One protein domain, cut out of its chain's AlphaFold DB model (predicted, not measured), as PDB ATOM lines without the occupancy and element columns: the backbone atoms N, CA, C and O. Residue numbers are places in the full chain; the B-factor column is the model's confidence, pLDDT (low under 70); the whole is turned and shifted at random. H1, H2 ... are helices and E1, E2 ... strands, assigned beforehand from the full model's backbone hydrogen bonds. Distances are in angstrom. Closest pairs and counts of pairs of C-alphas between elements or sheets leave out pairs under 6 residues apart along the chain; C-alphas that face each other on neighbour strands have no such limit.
ATOM      1  N   SER A  22       8.103  14.115 328.441       89.00
ATOM      2  CA  SER A  22       9.429  13.524 328.253       89.00
ATOM      3  C   SER A  22       9.581  12.351 329.213       89.00
ATOM      4  O   SER A  22       9.347  12.509 330.410       89.00
ATOM      5  N   CYS A  23       9.945  11.179 328.697       90.88
ATOM      6  CA  CYS A  23      10.041   9.954 329.482       90.88
ATOM      7  C   CYS A  23      11.485   9.442 329.530       90.88
ATOM      8  O   CYS A  23      12.129   9.307 328.487       90.88
ATOM      9  N   ILE A  24      11.981   9.130 330.728       92.75
ATOM     10  CA  ILE A  24      13.313   8.554 330.952       92.75
ATOM     11  C   ILE A  24      13.221   7.251 331.739       92.75
ATOM     12  O   ILE A  24      12.366   7.085 332.608       92.75
ATOM     13  N   GLN A  25      14.122   6.313 331.455       95.06
ATOM     14  CA  GLN A  25      14.240   5.098 332.256       95.06
ATOM     15  C   GLN A  25      14.902   5.418 333.597       95.06
ATOM     16  O   GLN A  25      15.916   6.116 333.643       95.06
ATOM     17  N   ALA A  26      14.341   4.884 334.675       94.38
ATOM     18  CA  ALA A  26      14.837   5.069 336.029       94.38
ATOM     19  C   ALA A  26      14.617   3.806 336.874       94.38
ATOM     20  O   ALA A  26      13.966   2.843 336.454       94.38
ATOM     21  N   GLN A  27      15.174   3.823 338.082       94.88
ATOM     22  CA  GLN A  27      14.929   2.828 339.119       94.88
ATOM     23  C   GLN A  27      14.454   3.534 340.383       94.88
ATOM     24  O   GLN A  27      15.060   4.525 340.788       94.88
ATOM     25  N   ILE A  28      13.377   3.034 340.987       92.25
ATOM     26  CA  ILE A  28      12.779   3.636 342.186       92.25
ATOM     27  C   ILE A  28      12.482   2.579 343.251       92.25
ATOM     28  O   ILE A  28      12.241   1.411 342.947       92.25
ATOM     29  N   THR A  29      12.498   2.993 344.516       89.25
ATOM     30  CA  THR A  29      12.151   2.155 345.677       89.25
ATOM     31  C   THR A  29      10.651   2.120 345.958       89.25
ATOM     32  O   THR A  29      10.170   1.223 346.658       89.25
ATOM     33  N   GLU A  30       9.917   3.108 345.453       86.62
ATOM     34  CA  GLU A  30       8.505   3.312 345.748       86.62
ATOM     35  C   GLU A  30       7.636   2.262 345.061       86.62
ATOM     36  O   GLU A  30       7.779   1.964 343.875       86.62
ATOM     37  N   ALA A  31       6.729   1.674 345.839       87.44
ATOM     38  CA  ALA A  31       5.766   0.720 345.325       87.44
ATOM     39  C   ALA A  31       4.561   1.462 344.723       87.44
ATOM     40  O   ALA A  31       4.047   2.386 345.355       87.44
ATOM     41  N   PRO A  32       4.025   1.009 343.576       83.75
ATOM     42  CA  PRO A  32       2.879   1.661 342.940       83.75
ATOM     43  C   PRO A  32       1.582   1.533 343.754       83.75
ATOM     44  O   PRO A  32       0.663   2.336 343.621       83.75
ATOM     45  N   TYR A 145       4.475 -10.363 345.507       92.62
ATOM     46  CA  TYR A 145       3.324 -10.965 344.834       92.62
ATOM     47  C   TYR A 145       3.536 -11.132 343.326       92.62
ATOM     48  O   TYR A 145       4.334 -10.443 342.685       92.62
ATOM     49  N   VAL A 146       2.792 -12.080 342.764       91.50
ATOM     50  CA  VAL A 146       2.416 -12.137 341.350       91.50
ATOM     51  C   VAL A 146       0.926 -11.840 341.240       91.50
ATOM     52  O   VAL A 146       0.167 -12.103 342.171       91.50
ATOM     53  N   PHE A 147       0.494 -11.312 340.104       89.69
ATOM     54  CA  PHE A 147      -0.894 -10.924 339.879       89.69
ATOM     55  C   PHE A 147      -1.470 -11.782 338.766       89.69
ATOM     56  O   PHE A 147      -1.074 -11.638 337.612       89.69
ATOM     57  N   VAL A 148      -2.368 -12.703 339.101       86.88
ATOM     58  CA  VAL A 148      -2.993 -13.569 338.097       86.88
ATOM     59  C   VAL A 148      -4.178 -12.847 337.482       86.88
ATOM     60  O   VAL A 148      -5.019 -12.314 338.204       86.88
ATOM     61  N   LEU A 149      -4.225 -12.811 336.152       82.75
ATOM     62  CA  LEU A 149      -5.320 -12.195 335.414       82.75
ATOM     63  C   LEU A 149      -6.608 -13.010 335.579       82.75
ATOM     64  O   LEU A 149      -6.618 -14.233 335.430       82.75
ATOM     65  N   LYS A 150      -7.703 -12.309 335.868       80.25
ATOM     66  CA  LYS A 150      -9.063 -12.849 335.896       80.25
ATOM     67  C   LYS A 150      -9.564 -13.062 334.467       80.25
ATOM     68  O   LYS A 150      -9.184 -12.331 333.556       80.25
ATOM     69  N   GLY A 151     -10.456 -14.033 334.267       74.25
ATOM     70  CA  GLY A 151     -10.962 -14.397 332.935       74.25
ATOM     71  C   GLY A 151     -11.737 -13.284 332.212       74.25
ATOM     72  O   GLY A 151     -11.920 -13.345 331.001       74.25
ATOM     73  N   ASP A 152     -12.174 -12.245 332.926       77.19
ATOM     74  CA  ASP A 152     -12.843 -11.068 332.369       77.19
ATOM     75  C   ASP A 152     -11.875  -9.953 331.929       77.19
ATOM     76  O   ASP A 152     -12.334  -8.947 331.369       77.19
ATOM     77  N   ALA A 153     -10.565 -10.132 332.148       79.50
ATOM     78  CA  ALA A 153      -9.538  -9.159 331.801       79.50
ATOM     79  C   ALA A 153      -9.618  -8.766 330.312       79.50
ATOM     80  O   ALA A 153      -9.718  -9.643 329.444       79.50
ATOM     81  N   PRO A 154      -9.521  -7.463 329.971       78.06
ATOM     82  CA  PRO A 154      -9.595  -6.989 328.587       78.06
ATOM     83  C   PRO A 154      -8.609  -7.676 327.629       78.06
ATOM     84  O   PRO A 154      -8.919  -7.849 326.450       78.06
ATOM     85  N   LEU A 155      -7.460  -8.126 328.147       75.81
ATOM     86  CA  LEU A 155      -6.432  -8.850 327.397       75.81
ATOM     87  C   LEU A 155      -6.945 -10.150 326.753       75.81
ATOM     88  O   LEU A 155      -6.447 -10.554 325.711       75.81
ATOM     89  N   PHE A 156      -7.954 -10.807 327.328       74.44
ATOM     90  CA  PHE A 156      -8.502 -12.049 326.766       74.44
ATOM     91  C   PHE A 156      -9.585 -11.813 325.710       74.44
ATOM     92  O   PHE A 156      -9.973 -12.736 324.999       74.44
ATOM     93  N   LYS A 157     -10.058 -10.571 325.565       71.06
ATOM     94  CA  LYS A 157     -11.067 -10.186 324.566       71.06
ATOM     95  C   LYS A 157     -10.438  -9.774 323.230       71.06
ATOM     96  O   LYS A 157     -11.158  -9.438 322.292       71.06
ATOM     97  N   THR A 158      -9.108  -9.772 323.136       64.94
ATOM     98  CA  THR A 158      -8.367  -9.371 321.936       64.94
ATOM     99  C   THR A 158      -8.202 -10.552 320.963       64.94
ATOM    100  O   THR A 158      -7.921 -11.669 321.401       64.94
ATOM    101  N   PRO A 159      -8.345 -10.352 319.637       56.94
ATOM    102  CA  PRO A 159      -8.098 -11.409 318.657       56.94
ATOM    103  C   PRO A 159      -6.641 -11.892 318.729       56.94
ATOM    104  O   PRO A 159      -5.726 -11.083 318.595       56.94
ATOM    105  N   GLY A 160      -6.406 -13.196 318.920       58.84
ATOM    106  CA  GLY A 160      -5.030 -13.715 318.969       58.84
ATOM    107  C   GLY A 160      -4.783 -15.078 319.619       58.84
ATOM    108  O   GLY A 160      -3.620 -15.444 319.748       58.84
ATOM    109  N   ASN A 161      -5.812 -15.840 320.017       56.88
ATOM    110  CA  ASN A 161      -5.649 -17.126 320.722       56.88
ATOM    111  C   ASN A 161      -4.682 -17.039 321.921       56.88
ATOM    112  O   ASN A 161      -3.856 -17.926 322.127       56.88
ATOM    113  N   ILE A 162      -4.762 -15.956 322.700       64.06
ATOM    114  CA  ILE A 162      -4.032 -15.864 323.967       64.06
ATOM    115  C   ILE A 162      -4.614 -16.931 324.901       64.06
ATOM    116  O   ILE A 162      -5.834 -16.992 325.070       64.06
ATOM    117  N   ASP A 163      -3.757 -17.785 325.472       65.81
ATOM    118  CA  ASP A 163      -4.170 -18.765 326.482       65.81
ATOM    119  C   ASP A 163      -4.729 -18.005 327.692       65.81
ATOM    120  O   ASP A 163      -3.996 -17.450 328.511       65.81
ATOM    121  N   GLN A 164      -6.058 -17.945 327.754       61.84
ATOM    122  CA  GLN A 164      -6.810 -17.127 328.698       61.84
ATOM    123  C   GLN A 164      -6.813 -17.686 330.130       61.84
ATOM    124  O   GLN A 164      -7.444 -17.119 331.019       61.84
ATOM    125  N   TYR A 165      -6.131 -18.812 330.362       59.97
ATOM    126  CA  TYR A 165      -6.388 -19.642 331.533       59.97
ATOM    127  C   TYR A 165      -5.337 -19.578 332.634       59.97
ATOM    128  O   TYR A 165      -5.592 -20.133 333.697       59.97
ATOM    129  N   SER A 166      -4.195 -18.904 332.453       63.94
ATOM    130  CA  SER A 166      -3.245 -18.607 333.547       63.94
ATOM    131  C   SER A 166      -2.150 -17.642 333.087       63.94
ATOM    132  O   SER A 166      -0.997 -18.034 332.925       63.94
ATOM    133  N   MET A 167      -2.493 -16.374 332.871       78.12
ATOM    134  CA  MET A 167      -1.473 -15.334 332.733       78.12
ATOM    135  C   MET A 167      -1.193 -14.697 334.088       78.12
ATOM    136  O   MET A 167      -2.120 -14.370 334.831       78.12
ATOM    137  N   SER A 168       0.083 -14.510 334.403       86.75
ATOM    138  CA  SER A 168       0.504 -13.800 335.609       86.75
ATOM    139  C   SER A 168       1.358 -12.593 335.264       86.75
ATOM    140  O   SER A 168       2.113 -12.594 334.294       86.75
ATOM    141  N   LEU A 169       1.225 -11.552 336.072       89.31
ATOM    142  CA  LEU A 169       1.981 -10.320 335.965       89.31
ATOM    143  C   LEU A 169       2.920 -10.218 337.158       89.31
ATOM    144  O   LEU A 169       2.566 -10.558 338.289       89.31
ATOM    145  N   SER A 170       4.120  -9.715 336.914       91.38
ATOM    146  CA  SER A 170       5.083  -9.410 337.968       91.38
ATOM    147  C   SER A 170       5.873  -8.167 337.604       91.38
ATOM    148  O   SER A 170       6.139  -7.928 336.429       91.38
ATOM    149  N   PHE A 171       6.249  -7.376 338.602       92.50
ATOM    150  CA  PHE A 171       7.114  -6.224 338.379       92.50
ATOM    151  C   PHE A 171       8.533  -6.676 338.029       92.50
ATOM    152  O   PHE A 171       9.076  -7.587 338.663       92.50
ATOM    153  N   ASP A 172       9.121  -6.046 337.014       93.69
ATOM    154  CA  ASP A 172      10.539  -6.189 336.703       93.69
ATOM    155  C   ASP A 172      11.351  -5.351 337.693       93.69
ATOM    156  O   ASP A 172      11.155  -4.139 337.809       93.69
ATOM    157  N   MET A 173      12.238  -6.016 338.427       93.50
ATOM    158  CA  MET A 173      13.011  -5.404 339.501       93.50
ATOM    159  C   MET A 173      14.479  -5.804 339.399       93.50
ATOM    160  O   MET A 173      14.787  -6.938 339.021       93.50
ATOM    161  N   THR A 174      15.361  -4.886 339.785       94.50
ATOM    162  CA  THR A 174      16.814  -5.091 339.878       94.50
ATOM    163  C   THR A 174      17.261  -4.598 341.246       94.50
ATOM    164  O   THR A 174      16.915  -3.478 341.602       94.50
ATOM    165  N   ASP A 175      17.976  -5.418 342.019       91.75
ATOM    166  CA  ASP A 175      18.455  -5.054 343.366       91.75
ATOM    167  C   ASP A 175      17.353  -4.467 344.277       91.75
ATOM    168  O   ASP A 175      17.540  -3.457 344.948       91.75
ATOM    169  N   ASP A 176      16.168  -5.092 344.258       89.25
ATOM    170  CA  ASP A 176      14.952  -4.663 344.974       89.25
ATOM    171  C   ASP A 176      14.373  -3.290 344.562       89.25
ATOM    172  O   ASP A 176      13.426  -2.805 345.188       89.25
ATOM    173  N   LEU A 177      14.856  -2.705 343.463       94.19
ATOM    174  CA  LEU A 177      14.326  -1.483 342.855       94.19
ATOM    175  C   LEU A 177      13.410  -1.799 341.671       94.19
ATOM    176  O   LEU A 177      13.698  -2.682 340.860       94.19
ATOM    177  N   PHE A 178      12.315  -1.052 341.539       94.19
ATOM    178  CA  PHE A 178      11.406  -1.146 340.401       94.19
ATOM    179  C   PHE A 178      12.022  -0.481 339.174       94.19
ATOM    180  O   PHE A 178      12.404   0.687 339.228       94.19
ATOM    181  N   ASN A 179      12.069  -1.199 338.050       96.00
ATOM    182  CA  ASN A 179      12.431  -0.604 336.767       96.00
ATOM    183  C   ASN A 179      11.229   0.198 336.241       96.00
ATOM    184  O   ASN A 179      10.163  -0.376 335.993       96.00
ATOM    185  N   VAL A 180      11.393   1.509 336.057       95.12
ATOM    186  CA  VAL A 180      10.310   2.417 335.647       95.12
ATOM    187  C   VAL A 180      10.696   3.286 334.455       95.12
ATOM    188  O   VAL A 180      11.871   3.467 334.138       95.12
ATOM    189  N   GLU A 181       9.681   3.796 333.771       94.81
ATOM    190  CA  GLU A 181       9.779   4.906 332.834       94.81
ATOM    191  C   GLU A 181       9.087   6.104 333.494       94.81
ATOM    192  O   GLU A 181       7.864   6.111 333.651       94.81
ATOM    193  N   ARG A 182       9.885   7.081 333.927       92.00
ATOM    194  CA  ARG A 182       9.415   8.317 334.548       92.00
ATOM    195  C   ARG A 182       9.093   9.326 333.463       92.00
ATOM    196  O   ARG A 182       9.990   9.718 332.720       92.00
ATOM    197  N   CYS A 183       7.837   9.735 333.380       90.75
ATOM    198  CA  CYS A 183       7.334  10.674 332.388       90.75
ATOM    199  C   CYS A 183       6.958  11.998 333.056       90.75
ATOM    200  O   CYS A 183       6.067  12.019 333.901       90.75
ATOM    201  N   CYS A 184       7.603  13.090 332.656       90.44
ATOM    202  CA  CYS A 184       7.376  14.436 333.190       90.44
ATOM    203  C   CYS A 184       6.901  15.381 332.089       90.44
ATOM    204  O   CYS A 184       7.216  15.176 330.913       90.44
ATOM    205  N   LEU A 185       6.121  16.396 332.450       89.31
ATOM    206  CA  LEU A 185       5.723  17.440 331.511       89.31
ATOM    207  C   LEU A 185       6.980  18.187 331.022       89.31
ATOM    208  O   LEU A 185       7.842  18.521 331.829       89.31
ATOM    209  N   LYS A 186       7.108  18.464 329.716       79.12
ATOM    210  CA  LYS A 186       8.327  19.091 329.154       79.12
ATOM    211  C   LYS A 186       8.711  20.449 329.767       79.12
ATOM    212  O   LYS A 186       9.886  20.794 329.711       79.12
ATOM    213  N   ASP A 187       7.753  21.166 330.353       78.00
ATOM    214  CA  ASP A 187       7.945  22.494 330.953       78.00
ATOM    215  C   ASP A 187       7.691  22.519 332.476       78.00
ATOM    216  O   ASP A 187       7.695  23.587 333.085       78.00
ATOM    217  N   ASP A 188       7.448  21.356 333.090       77.06
ATOM    218  CA  ASP A 188       7.195  21.215 334.526       77.06
ATOM    219  C   ASP A 188       7.724  19.859 335.024       77.06
ATOM    220  O   ASP A 188       7.071  18.819 334.901       77.06
ATOM    221  N   GLU A 189       8.937  19.891 335.582       70.38
ATOM    222  CA  GLU A 189       9.595  18.725 336.180       70.38
ATOM    223  C   GLU A 189       8.953  18.282 337.506       70.38
ATOM    224  O   GLU A 189       9.297  17.214 338.008       70.38
ATOM    225  N   GLU A 190       8.020  19.053 338.080       76.75
ATOM    226  CA  GLU A 190       7.281  18.646 339.283       76.75
ATOM    227  C   GLU A 190       6.062  17.780 338.927       76.75
ATOM    228  O   GLU A 190       5.672  16.897 339.696       76.75
ATOM    229  N   THR A 191       5.496  17.954 337.728       84.19
ATOM    230  CA  THR A 191       4.376  17.137 337.240       84.19
ATOM    231  C   THR A 191       4.883  15.899 336.492       84.19
ATOM    232  O   THR A 191       4.951  15.861 335.257       84.19
ATOM    233  N   CYS A 192       5.195  14.847 337.253       86.31
ATOM    234  CA  CYS A 192       5.640  13.552 336.735       86.31
ATOM    235  C   CYS A 192       4.710  12.396 337.120       86.31
ATOM    236  O   CYS A 192       3.989  12.441 338.115       86.31
ATOM    237  N   PHE A 193       4.775  11.312 336.352       87.56
ATOM    238  CA  PHE A 193       4.218  10.018 336.728       87.56
ATOM    239  C   PHE A 193       5.151   8.884 336.310       87.56
ATOM    240  O   PHE A 193       5.864   8.976 335.310       87.56
ATOM    241  N   ASP A 194       5.099   7.782 337.052       90.44
ATOM    242  CA  ASP A 194       5.906   6.602 336.768       90.44
ATOM    243  C   ASP A 194       5.066   5.520 336.069       90.44
ATOM    244  O   ASP A 194       3.929   5.203 336.452       90.44
ATOM    245  N   LYS A 195       5.633   4.939 335.008       91.81
ATOM    246  CA  LYS A 195       5.166   3.685 334.412       91.81
ATOM    247  C   LYS A 195       6.075   2.563 334.875       91.81
ATOM    248  O   LYS A 195       7.287   2.623 334.696       91.81
ATOM    249  N   TYR A 196       5.499   1.507 335.419       92.38
ATOM    250  CA  TYR A 196       6.249   0.387 335.962       92.38
ATOM    251  C   TYR A 196       6.444  -0.674 334.896       92.38
ATOM    252  O   TYR A 196       5.500  -1.016 334.185       92.38
ATOM    253  N   LYS A 197       7.654  -1.217 334.787       93.31
ATOM    254  CA  LYS A 197       7.922  -2.315 333.866       93.31
ATOM    255  C   LYS A 197       7.336  -3.612 334.415       93.31
ATOM    256  O   LYS A 197       7.686  -4.060 335.509       93.31
ATOM    257  N   ILE A 198       6.444  -4.223 333.647       91.25
ATOM    258  CA  ILE A 198       5.696  -5.422 334.020       91.25
ATOM    259  C   ILE A 198       6.077  -6.562 333.087       91.25
ATOM    260  O   ILE A 198       6.071  -6.402 331.872       91.25
ATOM    261  N   LYS A 199       6.372  -7.728 333.660       90.62
ATOM    262  CA  LYS A 199       6.539  -9.001 332.955       90.62
ATOM    263  C   LYS A 199       5.231  -9.771 332.967       90.62
ATOM    264  O   LYS A 199       4.707 -10.065 334.044       90.62
ATOM    265  N   VAL A 200       4.761 -10.145 331.785       86.81
ATOM    266  CA  VAL A 200       3.635 -11.057 331.579       86.81
ATOM    267  C   VAL A 200       4.192 -12.456 331.359       86.81
ATOM    268  O   VAL A 200       5.022 -12.667 330.473       86.81
ATOM    269  N   LYS A 201       3.726 -13.413 332.155       85.44
ATOM    270  CA  LYS A 201       4.099 -14.821 332.049       85.44
ATOM    271  C   LYS A 201       2.902 -15.675 331.669       85.44
ATOM    272  O   LYS A 201       1.787 -15.402 332.116       85.44
ATOM    273  N   ASP A 202       3.153 -16.701 330.867       79.94
ATOM    274  CA  ASP A 202       2.169 -17.731 330.544       79.94
ATOM    275  C   ASP A 202       1.953 -18.717 331.706       79.94
ATOM    276  O   ASP A 202       2.541 -18.607 332.789       79.94
ATOM    277  N   SER A 203       1.114 -19.721 331.452       74.06
ATOM    278  CA  SER A 203       0.764 -20.771 332.407       74.06
ATOM    279  C   SER A 203       1.951 -21.654 332.813       74.06
ATOM    280  O   SER A 203       1.913 -22.289 333.868       74.06
ATOM    281  N   PHE A 204       3.019 -21.677 332.015       75.94
ATOM    282  CA  PHE A 204       4.256 -22.415 332.267       75.94
ATOM    283  C   PHE A 204       5.327 -21.556 332.953       75.94
ATOM    284  O   PHE A 204       6.403 -22.060 333.268       75.94
ATOM    285  N   GLY A 205       5.037 -20.278 333.211       79.12
ATOM    286  CA  GLY A 205       5.975 -19.333 333.805       79.12
ATOM    287  C   GLY A 205       6.951 -18.710 332.804       79.12
ATOM    288  O   GLY A 205       7.844 -17.972 333.229       79.12
ATOM    289  N   ASN A 206       6.788 -18.959 331.500       84.38
ATOM    290  CA  ASN A 206       7.609 -18.329 330.472       84.38
ATOM    291  C   ASN A 206       7.173 -16.878 330.283       84.38
ATOM    292  O   ASN A 206       5.981 -16.586 330.206       84.38
ATOM    293  N   GLU A 207       8.134 -15.968 330.158       88.06
ATOM    294  CA  GLU A 207       7.851 -14.577 329.805       88.06
ATOM    295  C   GLU A 207       7.362 -14.491 328.353       88.06
ATOM    296  O   GLU A 207       8.049 -14.926 327.426       88.06
ATOM    297  N   VAL A 208       6.174 -13.919 328.157       84.75
ATOM    298  CA  VAL A 208       5.554 -13.746 326.834       84.75
ATOM    299  C   VAL A 208       5.479 -12.287 326.396       84.75
ATOM    300  O   VAL A 208       5.433 -12.017 325.196       84.75
ATOM    301  N   ALA A 209       5.509 -11.350 327.345       83.81
ATOM    302  CA  ALA A 209       5.585  -9.920 327.078       83.81
ATOM    303  C   ALA A 209       6.242  -9.176 328.246       83.81
ATOM    304  O   ALA A 209       6.183  -9.622 329.395       83.81
ATOM    305  N   ASN A 210       6.823  -8.016 327.949       87.38
ATOM    306  CA  ASN A 210       7.236  -7.041 328.945       87.38
ATOM    307  C   ASN A 210       6.861  -5.634 328.472       87.38
ATOM    308  O   ASN A 210       7.101  -5.291 327.324       87.38
ATOM    309  N   GLU A 211       6.223  -4.842 329.329       86.25
ATOM    310  CA  GLU A 211       5.713  -3.517 328.949       86.25
ATOM    311  C   GLU A 211       5.766  -2.544 330.126       86.25
ATOM    312  O   GLU A 211       5.652  -2.947 331.285       86.25
ATOM    313  N   TYR A 212       5.921  -1.253 329.831       88.31
ATOM    314  CA  TYR A 212       5.819  -0.187 330.828       88.31
ATOM    315  C   TYR A 212       4.362   0.243 330.980       88.31
ATOM    316  O   TYR A 212       3.731   0.690 330.024       88.31
ATOM    317  N   MET A 213       3.822   0.130 332.192       86.06
ATOM    318  CA  MET A 213       2.407   0.376 332.457       86.06
ATOM    319  C   MET A 213       2.211   1.410 333.555       86.06
ATOM    320  O   MET A 213       2.784   1.309 334.641       86.06
ATOM    321  N   HIS A 214       1.363   2.398 333.278       84.56
ATOM    322  CA  HIS A 214       0.903   3.323 334.301       84.56
ATOM    323  C   HIS A 214      -0.188   2.656 335.137       84.56
ATOM    324  O   HIS A 214      -1.213   2.226 334.613       84.56
ATOM    325  N   VAL A 215       0.054   2.553 336.437       74.44
ATOM    326  CA  VAL A 215      -0.771   1.737 337.329       74.44
ATOM    327  C   VAL A 215      -2.072   2.429 337.742       74.44
ATOM    328  O   VAL A 215      -3.074   1.750 337.950       74.44
ATOM    329  N   ASP A 216      -2.084   3.763 337.802       67.88
ATOM    330  CA  ASP A 216      -3.304   4.546 338.046       67.88
ATOM    331  C   ASP A 216      -4.181   4.697 336.787       67.88
ATOM    332  O   ASP A 216      -5.280   5.249 336.851       67.88
ATOM    333  N   GLY A 217      -3.716   4.200 335.636       64.19
ATOM    334  CA  GLY A 217      -4.504   4.152 334.411       64.19
ATOM    335  C   GLY A 217      -5.605   3.091 334.473       64.19
ATOM    336  O   GLY A 217      -5.493   2.074 335.158       64.19
ATOM    337  N   CYS A 218      -6.680   3.292 333.711       56.66
ATOM    338  CA  CYS A 218      -7.696   2.259 333.522       56.66
ATOM    339  C   CYS A 218      -7.070   0.967 332.955       56.66
ATOM    340  O   CYS A 218      -6.355   1.022 331.957       56.66
ATOM    341  N   GLY A 219      -7.443  -0.202 333.495       70.75
ATOM    342  CA  GLY A 219      -7.692  -1.357 332.622       70.75
ATOM    343  C   GLY A 219      -7.108  -2.719 332.991       70.75
ATOM    344  O   GLY A 219      -7.669  -3.707 332.527       70.75
ATOM    345  N   MET A 220      -6.045  -2.840 333.795       77.88
ATOM    346  CA  MET A 220      -5.438  -4.170 334.033       77.88
ATOM    347  C   MET A 220      -5.441  -4.626 335.492       77.88
ATOM    348  O   MET A 220      -5.895  -5.731 335.771       77.88
ATOM    349  N   PHE A 221      -5.018  -3.783 336.437       83.56
ATOM    350  CA  PHE A 221      -4.987  -4.138 337.868       83.56
ATOM    351  C   PHE A 221      -6.376  -4.212 338.533       83.56
ATOM    352  O   PHE A 221      -6.520  -4.687 339.661       83.56
ATOM    353  N   ASP A 222      -7.418  -3.824 337.800       83.38
ATOM    354  CA  ASP A 222      -8.815  -4.085 338.153       83.38
ATOM    355  C   ASP A 222      -9.188  -5.570 337.993       83.38
ATOM    356  O   ASP A 222     -10.062  -6.089 338.692       83.38
ATOM    357  N   HIS A 223      -8.486  -6.273 337.101       83.81
ATOM    358  CA  HIS A 223      -8.782  -7.641 336.683       83.81
ATOM    359  C   HIS A 223      -7.693  -8.620 337.118       83.81
ATOM    360  O   HIS A 223      -7.400  -9.579 336.409       83.81
ATOM    361  N   VAL A 224      -7.072  -8.386 338.276       85.75
ATOM    362  CA  VAL A 224      -6.070  -9.299 338.829       85.75
ATOM    363  C   VAL A 224      -6.436  -9.794 340.216       85.75
ATOM    364  O   VAL A 224      -7.200  -9.159 340.944       85.75
ATOM    365  N   GLU A 225      -5.833 -10.914 340.592       86.94
ATOM    366  CA  GLU A 225      -5.791 -11.404 341.964       86.94
ATOM    367  C   GLU A 225      -4.338 -11.579 342.412       86.94
ATOM    368  O   GLU A 225      -3.559 -12.244 341.716       86.94
ATOM    369  N   PRO A 226      -3.933 -10.977 343.545       90.06
ATOM    370  CA  PRO A 226      -2.574 -11.109 344.030       90.06
ATOM    371  C   PRO A 226      -2.373 -12.467 344.707       90.06
ATOM    372  O   PRO A 226      -3.161 -12.908 345.543       90.06
ATOM    373  N   ILE A 227      -1.256 -13.110 344.385       88.81
ATOM    374  CA  ILE A 227      -0.799 -14.364 344.981       88.81
ATOM    375  C   ILE A 227       0.632 -14.154 345.438       88.81
ATOM    376  O   ILE A 227       1.454 -13.643 344.680       88.81
ATOM    377  N   ARG A 228       0.956 -14.546 346.671       89.19
ATOM    378  CA  ARG A 228       2.341 -14.459 347.143       89.19
ATOM    379  C   ARG A 228       3.249 -15.328 346.264       89.19
ATOM    380  O   ARG A 228       2.888 -16.448 345.899       89.19
TER     381      ARG A 228
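What this domain is: This is residues 22 to 32 and 145 to 228 of the 443 residues of an uncharacterized protein of Bacteriovorax sp. DB6_IX (UniProt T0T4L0). A single strongly twisted sheet of seven strands is built along one long strand, E5, as its spine: E4 and E1 lie along the first part of E5, E3, E2 and E7 follow one another outward from its last part, and E6 covers the opposite edge of that last part. The small helix H1 sits off the sheet, beyond the end of E2. The printed part has 95 residues, with seven named strands and one named helix, which along the chain come as E1, E2, H1, E3, E4, E5, E6, E7; the class is mostly strand, and the sheet is branched, with the antiparallel neighbour pairs E1 and E4, E2 and E3, E2 and E7, E3 and E5, E4 and E5, and E5 and E6. The whole is only just compact, close to loose, with a radius of gyration of the C-alphas of 14.5 A and spans of 43 by 29 by 19 A.

Where its parts are: Find C-alpha 22 at (9.429, 13.524, 328.253), where E1 begins; it runs over residues 22 to 28, 17.4 A long. After the cut, E2 takes residues 145 to 149, H1 residues 154 to 157 and E3 residues 168 to 171. E4, residues 177 to 185, is 23.7 A long. E5 starts at C-alpha 188, (7.195, 21.215, 334.526), and runs 36.3 A to residue 201, with a bend of 64 degrees at residue 191. E6, residues 207 to 214, is 19.7 A long, and E7, residues 224 to 228, ends at (2.341, -14.459, 347.143).

How they stand to each other: Start at E1, an edge strand antiparallel to E4, with N 24 and O 182 2.9 A apart. On the other side of E4 lies E5; they form a hairpin, with N 183 and O 193 at 2.9 A. E5 pairs in a staggered way: residues 188 to 196 pair with E4, 195 to 201 with E6 and 198 to 201 with E3. E3 and E4 lie on one side of E5, E6 on the other. E5 and E6 form a hairpin, with N 198 and O 211 within hydrogen-bond range at 2.8 A; for the antiparallel neighbours E3 and E5 look at N 199 and O 170, within hydrogen-bond range at 2.8 A. From E3 go to its antiparallel neighbour E2, where N 169 and O 147 are 2.8 A apart, and then to the edge strand E7, with N 146 and O 227 at 2.8 A. H1 is not on the sheet, with 2 pairs of C-alphas within 10 A, and is apart from E5; it is too short for any O i to N i+4 pair, and its one O i to N i+3 pair is within range. E4, E5 and E6 make a meander, each strand the antiparallel neighbour of the one before.

The domain as a whole: The C-alphas of Asp 187 and Phe 204, the two farthest apart, are 45.1 A from each other. Residues 33 to 144 are not printed, and C-alphas 32 and 145 stand 12.8 A apart across this cut. Of the links that are printed whole, none is long. The mean pLDDT of the printed part is 83.0; look for values under 70 at residues 158 to 166 and 216 to 218.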